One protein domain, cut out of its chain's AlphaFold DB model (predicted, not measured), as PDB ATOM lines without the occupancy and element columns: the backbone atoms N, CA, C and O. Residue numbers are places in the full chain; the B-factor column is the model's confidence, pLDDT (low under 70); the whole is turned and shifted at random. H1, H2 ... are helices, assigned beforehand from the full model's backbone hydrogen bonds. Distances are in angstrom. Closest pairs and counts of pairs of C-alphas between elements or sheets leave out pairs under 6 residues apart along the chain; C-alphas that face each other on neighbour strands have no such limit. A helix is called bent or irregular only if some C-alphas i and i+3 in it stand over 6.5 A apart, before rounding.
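This is residues 121 to 170 of the 170 residues of an uncharacterized protein of Firmicutes bacterium CAG:321_26_22 (UniProt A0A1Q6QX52). Three short helices, H1, H2 and H3, fold back and forth with their centres in a triangle, and a small fourth helix, H4, packs on H3 on the side away from H1. H1 with H2, and H2 with H3, make two helical hairpins, and residues 155 to 162 loop from the end of H3 to H4. The printed part has 50 residues with four named helices, in the order H1, H2, H3, H4, and no named strand; the class is all helix. The whole is compact, with a radius of gyration of the C-alphas of 10.0 A, and its C-alphas span 26 by 20 by 17 A, a rounded outline.

H1 holds residues 121 to 129 and begins at C-alpha 121, printed at (88.571, 98.068, 152.082); it is 12.2 A from first to last C-alpha. H2, residues 131 to 140, is 14.5 A long. It is irregular: C-alphas 132 and 135 are 7.8 A apart, where about 5 A belongs to a regular helix, and its line is a rough one. H3, residues 145 to 154, begins at C-alpha 145, at (93.776, 94.689, 137.448), and is 14.1 A long. H4, residues 163 to 167, is 6.0 A long and ends at C-alpha 167, at (99.788, 98.306, 130.414).

H1 and H2 touch and form a helical hairpin, their closest C-alphas being those of Ile 127 and Leu 134, 5.3 A apart. They run opposite ways at a tilt of 36 degrees, only just steep. H2 and H3 touch and form a second helical hairpin, with the C-alphas of Cys 138 and Leu 145 closest at 6.4 A. They run opposite ways at a steep tilt of 40 degrees. H1 and H3 are near each other, with 7 pairs of C-alphas within 10 A. H3 and H4 touch, the closest C-alphas being those of Tyr 149 and Tyr 165, 5.3 A apart. H4 is apart from H1 and from H2. In H1, H3 and H4 every O i to N i+4 pair is within hydrogen-bond range; in H2 it is 4 of 6.

The two C-alphas farthest apart are those of Asn 122 and Gly 161, at 27.0 A, and the first and last printed C-alphas, 121 and 170, are 23.2 A apart. Residue 170 is the chain's last residue. The printed part has no cut. The links H1 to H2, of 1 residue, and H2 to H3, of 4 residues, are tight; the link H3 to H4, of 8 residues, is short, and no link is long. The mean pLDDT of the printed part is 94.3, and no printed residue is under 70.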
ATOM      1  N   SER A 121      87.497  97.630 151.190       95.50
ATOM      2  CA  SER A 121      88.571  98.068 152.082       95.50
ATOM      3  C   SER A 121      89.448  96.921 152.594       95.50
ATOM      4  O   SER A 121      90.653  97.115 152.753       95.50
ATOM      5  N   ASN A 122      88.892  95.724 152.811       96.44
ATOM      6  CA  ASN A 122      89.665  94.576 153.282       96.44
ATOM      7  C   ASN A 122      90.615  94.087 152.190       96.44
ATOM      8  O   ASN A 122      91.805  93.899 152.449       96.44
ATOM      9  N   THR A 123      90.114  93.924 150.966       97.38
ATOM     10  CA  THR A 123      90.936  93.532 149.818       97.38
ATOM     11  C   THR A 123      91.976  94.598 149.487       97.38
ATOM     12  O   THR A 123      93.143  94.269 149.273       97.38
ATOM     13  N   TRP A 124      91.611  95.881 149.543       97.69
ATOM     14  CA  TRP A 124      92.562  96.970 149.325       97.69
ATOM     15  C   TRP A 124      93.683  96.990 150.368       97.69
ATOM     16  O   TRP A 124      94.853  97.166 150.032       97.69
ATOM     17  N   ASN A 125      93.357  96.756 151.640       96.19
ATOM     18  CA  ASN A 125      94.367  96.667 152.691       96.19
ATOM     19  C   ASN A 125      95.321  95.483 152.475       96.19
ATOM     20  O   ASN A 125      96.521  95.649 152.683       96.19
ATOM     21  N   LYS A 126      94.833  94.330 151.993       96.31
ATOM     22  CA  LYS A 126      95.700  93.198 151.613       96.31
ATOM     23  C   LYS A 126      96.672  93.580 150.494       96.31
ATOM     24  O   LYS A 126      97.862  93.308 150.620       96.31
ATOM     25  N   ILE A 127      96.183  94.262 149.455       96.44
ATOM     26  CA  ILE A 127      97.015  94.739 148.338       96.44
ATOM     27  C   ILE A 127      98.105  95.691 148.839       96.44
ATOM     28  O   ILE A 127      99.267  95.529 148.486       96.44
ATOM     29  N   LYS A 128      97.763  96.656 149.702       93.81
ATOM     30  CA  LYS A 128      98.750  97.602 150.250       93.81
ATOM     31  C   LYS A 128      99.829  96.927 151.092       93.81
ATOM     32  O   LYS A 128     100.973  97.367 151.070       93.81
ATOM     33  N   VAL A 129      99.473  95.881 151.840       94.31
ATOM     34  CA  VAL A 129     100.432  95.115 152.649       94.31
ATOM     35  C   VAL A 129     101.372  94.294 151.764       94.31
ATOM     36  O   VAL A 129     102.551  94.176 152.088       94.31
ATOM     37  N   ASN A 130     100.877  93.745 150.651       93.25
ATOM     38  CA  ASN A 130     101.672  92.925 149.741       93.25
ATOM     39  C   ASN A 130     101.404  93.276 148.269       93.25
ATOM     40  O   ASN A 130     100.709  92.555 147.554       93.25
ATOM     41  N   ILE A 131     101.999  94.380 147.808       92.44
ATOM     42  CA  ILE A 131     101.837  94.871 146.428       92.44
ATOM     43  C   ILE A 131     102.350  93.848 145.404       92.44
ATOM     44  O   ILE A 131     101.778  93.726 144.325       92.44
ATOM     45  N   ASN A 132     103.381  93.070 145.750       92.88
ATOM     46  CA  ASN A 132     103.939  92.046 144.860       92.88
ATOM     47  C   ASN A 132     102.939  90.923 144.541       92.88
ATOM     48  O   ASN A 132     103.094  90.239 143.535       92.88
ATOM     49  N   ASP A 133     101.918  90.742 145.382       95.25
ATOM     50  CA  ASP A 133     100.870  89.731 145.216       95.25
ATOM     51  C   ASP A 133      99.548  90.333 144.700       95.25
ATOM     52  O   ASP A 133      98.519  89.659 144.650       95.25
ATOM     53  N   LEU A 134      99.559  91.610 144.287       96.06
ATOM     54  CA  LEU A 134      98.381  92.348 143.817       96.06
ATOM     55  C   LEU A 134      97.599  91.572 142.761       96.06
ATOM     56  O   LEU A 134      96.381  91.454 142.871       96.06
ATOM     57  N   GLU A 135      98.277  91.019 141.753       95.81
ATOM     58  CA  GLU A 135      97.596  90.318 140.662       95.81
ATOM     59  C   GLU A 135      96.888  89.050 141.136       95.81
ATOM     60  O   GLU A 135      95.795  88.726 140.665       95.81
ATOM     61  N   HIS A 136      97.493  88.331 142.082       97.12
ATOM     62  CA  HIS A 136      96.882  87.158 142.685       97.12
ATOM     63  C   HIS A 136      95.667  87.544 143.523       97.12
ATOM     64  O   HIS A 136      94.590  86.990 143.294       97.12
ATOM     65  N   ILE A 137      95.808  88.545 144.398       97.50
ATOM     66  CA  ILE A 137      94.720  89.060 145.235       97.50
ATOM     67  C   ILE A 137      93.554  89.535 144.358       97.50
ATOM     68  O   ILE A 137      92.400  89.188 144.616       97.50
ATOM     69  N   CYS A 138      93.827  90.290 143.294       96.62
ATOM     70  CA  CYS A 138      92.800  90.752 142.365       96.62
ATOM     71  C   CYS A 138      92.065  89.589 141.694       96.62
ATOM     72  O   CYS A 138      90.834  89.594 141.642       96.62
ATOM     73  N   ARG A 139      92.797  88.570 141.234       95.38
ATOM     74  CA  ARG A 139      92.218  87.382 140.595       95.38
ATOM     75  C   ARG A 139      91.306  86.608 141.542       95.38
ATOM     76  O   ARG A 139      90.194  86.266 141.159       95.38
ATOM     77  N   GLU A 140      91.746  86.367 142.776       96.12
ATOM     78  CA  GLU A 140      90.951  85.649 143.783       96.12
ATOM     79  C   GLU A 140      89.665  86.388 144.164       96.12
ATOM     80  O   GLU A 140      88.655  85.762 144.479       96.12
ATOM     81  N   ASN A 141      89.683  87.721 144.102       95.19
ATOM     82  CA  ASN A 141      88.554  88.564 144.487       95.19
ATOM     83  C   ASN A 141      87.723  89.056 143.284       95.19
ATOM     84  O   ASN A 141      86.815  89.865 143.468       95.19
ATOM     85  N   ASN A 142      87.987  88.562 142.066       94.56
ATOM     86  CA  ASN A 142      87.319  88.984 140.825       94.56
ATOM     87  C   ASN A 142      87.352  90.511 140.627       94.56
ATOM     88  O   ASN A 142      86.323  91.177 140.436       94.56
ATOM     89  N   ILE A 143      88.553  91.076 140.738       96.75
ATOM     90  CA  ILE A 143      88.822  92.502 140.587       96.75
ATOM     91  C   ILE A 143      89.642  92.713 139.311       96.75
ATOM     92  O   ILE A 143      90.725  92.136 139.192       96.75
ATOM     93  N   PRO A 144      89.190  93.581 138.389       96.62
ATOM     94  CA  PRO A 144      89.994  93.971 137.239       96.62
ATOM     95  C   PRO A 144      91.322  94.596 137.681       96.62
ATOM     96  O   PRO A 144      91.327  95.522 138.493       96.62
ATOM     97  N   LEU A 145      92.447  94.147 137.113       96.44
ATOM     98  CA  LEU A 145      93.776  94.689 137.448       96.44
ATOM     99  C   LEU A 145      93.850  96.207 137.244       96.44
ATOM    100  O   LEU A 145      94.455  96.913 138.051       96.44
ATOM    101  N   CYS A 146      93.159  96.716 136.218       95.81
ATOM    102  CA  CYS A 146      93.059  98.143 135.932       95.81
ATOM    103  C   CYS A 146      92.553  98.955 137.133       95.81
ATOM    104  O   CYS A 146      93.019 100.069 137.365       95.81
ATOM    105  N   PHE A 147      91.656  98.396 137.951       97.31
ATOM    106  CA  PHE A 147      91.135  99.076 139.137       97.31
ATOM    107  C   PHE A 147      92.207  99.209 140.212       97.31
ATOM    108  O   PHE A 147      92.341 100.273 140.817       97.31
ATOM    109  N   ALA A 148      92.981  98.149 140.444       97.12
ATOM    110  CA  ALA A 148      94.016  98.147 141.469       97.12
ATOM    111  C   ALA A 148      95.171  99.072 141.084       97.12
ATOM    112  O   ALA A 148      95.540  99.935 141.879       97.12
ATOM    113  N   TYR A 149      95.671  98.983 139.849       96.50
ATOM    114  CA  TYR A 149      96.722  99.882 139.367       96.50
ATOM    115  C   TYR A 149      96.257 101.342 139.299       96.50
ATOM    116  O   TYR A 149      97.004 102.237 139.691       96.50
ATOM    117  N   SER A 150      95.006 101.602 138.900       95.69
ATOM    118  CA  SER A 150      94.444 102.956 138.953       95.69
ATOM    119  C   SER A 150      94.354 103.489 140.381       95.69
ATOM    120  O   SER A 150      94.615 104.672 140.595       95.69
ATOM    121  N   ARG A 151      94.007 102.648 141.366       96.38
ATOM    122  CA  ARG A 151      93.949 103.062 142.773       96.38
ATOM    123  C   ARG A 151      95.341 103.263 143.376       96.38
ATOM    124  O   ARG A 151      95.524 104.208 144.134       96.38
ATOM    125  N   LEU A 152      96.332 102.454 142.991       96.25
ATOM    126  CA  LEU A 152      97.734 102.675 143.368       96.25
ATOM    127  C   LEU A 152      98.245 104.025 142.847       96.25
ATOM    128  O   LEU A 152      98.919 104.743 143.582       96.25
ATOM    129  N   ALA A 153      97.920 104.374 141.597       94.88
ATOM    130  CA  ALA A 153      98.298 105.657 141.009       94.88
ATOM    131  C   ALA A 153      97.576 106.830 141.691       94.88
ATOM    132  O   ALA A 153      98.201 107.837 142.019       94.88
ATOM    133  N   TYR A 154      96.278 106.673 141.967       94.12
ATOM    134  CA  TYR A 154      95.470 107.659 142.689       94.12
ATOM    135  C   TYR A 154      95.995 107.936 144.107       94.12
ATOM    136  O   TYR A 154      96.073 109.092 144.511       94.12
ATOM    137  N   GLU A 155      96.408 106.899 144.848       94.44
ATOM    138  CA  GLU A 155      96.997 107.036 146.192       94.44
ATOM    139  C   GLU A 155      98.491 107.430 146.165       94.44
ATOM    140  O   GLU A 155      99.115 107.557 147.217       94.44
ATOM    141  N   GLY A 156      99.080 107.645 144.982       94.94
ATOM    142  CA  GLY A 156     100.470 108.087 144.822       94.94
ATOM    143  C   GLY A 156     101.525 107.016 145.123       94.94
ATOM    144  O   GLY A 156     102.698 107.347 145.280       94.94
ATOM    145  N   ILE A 157     101.128 105.742 145.199       94.50
ATOM    146  CA  ILE A 157     102.033 104.604 145.430       94.50
ATOM    147  C   ILE A 157     102.839 104.295 144.160       94.50
ATOM    148  O   ILE A 157     104.015 103.944 144.236       94.50
ATOM    149  N   ILE A 158     102.215 104.461 142.992       94.56
ATOM    150  CA  ILE A 158     102.877 104.421 141.682       94.56
ATOM    151  C   ILE A 158     102.583 105.707 140.905       94.56
ATOM    152  O   ILE A 158     101.680 106.469 141.242       94.56
ATOM    153  N   SER A 159     103.334 105.948 139.832       94.38
ATOM    154  CA  SER A 159     103.094 107.082 138.936       94.38
ATOM    155  C   SER A 159     102.079 106.738 137.843       94.38
ATOM    156  O   SER A 159     102.123 105.652 137.271       94.38
ATOM    157  N   TYR A 160     101.266 107.715 137.431       91.56
ATOM    158  CA  TYR A 160     100.450 107.652 136.208       91.56
ATOM    159  C   TYR A 160     101.281 107.442 134.917       91.56
ATOM    160  O   TYR A 160     100.739 107.135 133.852       91.56
ATOM    161  N   GLY A 161     102.603 107.623 134.983       92.00
ATOM    162  CA  GLY A 161     103.546 107.312 133.906       92.00
ATOM    163  C   GLY A 161     104.187 105.923 134.002       92.00
ATOM    164  O   GLY A 161     105.002 105.592 133.147       92.00
ATOM    165  N   SER A 162     103.873 105.123 135.026       92.56
ATOM    166  CA  SER A 162     104.514 103.821 135.229       92.56
ATOM    167  C   SER A 162     104.066 102.794 134.185       92.56
ATOM    168  O   SER A 162     102.989 102.910 133.589       92.56
ATOM    169  N   LYS A 163     104.909 101.785 133.954       93.19
ATOM    170  CA  LYS A 163     104.627 100.706 133.003       93.19
ATOM    171  C   LYS A 163     103.403  99.908 133.450       93.19
ATOM    172  O   LYS A 163     102.480  99.708 132.669       93.19
ATOM    173  N   GLU A 164     103.369  99.557 134.730       91.31
ATOM    174  CA  GLU A 164     102.309  98.786 135.375       91.31
ATOM    175  C   GLU A 164     100.950  99.460 135.192       91.31
ATOM    176  O   GLU A 164      99.986  98.815 134.790       91.31
ATOM    177  N   TYR A 165     100.872 100.774 135.409       92.31
ATOM    178  CA  TYR A 165      99.635 101.507 135.199       92.31
ATOM    179  C   TYR A 165      99.236 101.564 133.721       92.31
ATOM    180  O   TYR A 165      98.079 101.314 133.405       92.31
ATOM    181  N   ASN A 166     100.168 101.866 132.808       92.00
ATOM    182  CA  ASN A 166      99.855 102.047 131.385       92.00
ATOM    183  C   ASN A 166      99.518 100.748 130.640       92.00
ATOM    184  O   ASN A 166      98.687 100.786 129.734       92.00
ATOM    185  N   GLU A 167     100.092  99.609 131.027       92.31
ATOM    186  CA  GLU A 167      99.788  98.306 130.414       92.31
ATOM    187  C   GLU A 167      98.397  97.777 130.785       92.31
ATOM    188  O   GLU A 167      97.829  96.969 130.053       92.31
ATOM    189  N   HIS A 168      97.811  98.273 131.878       90.38
ATOM    190  CA  HIS A 168      96.545  97.780 132.421       90.38
ATOM    191  C   HIS A 168      95.392  98.779 132.280       90.38
ATOM    192  O   HIS A 168      94.424  98.675 133.019       90.38
ATOM    193  N   LYS A 169      95.457  99.764 131.378       82.12
ATOM    194  CA  LYS A 169      94.428 100.824 131.307       82.12
ATOM    195  C   LYS A 169      93.070 100.387 130.774       82.12
ATOM    196  O   LYS A 169      92.093 101.010 131.177       82.12
ATOM    197  N   GLU A 170      93.063  99.338 129.948       75.06
ATOM    198  CA  GLU A 170      91.935  98.782 129.169       75.06
ATOM    199  C   GLU A 170      90.964  99.808 128.558       75.06
ATOM    200  O   GLU A 170      90.253 100.524 129.300       75.06
TER     201      GLU A 170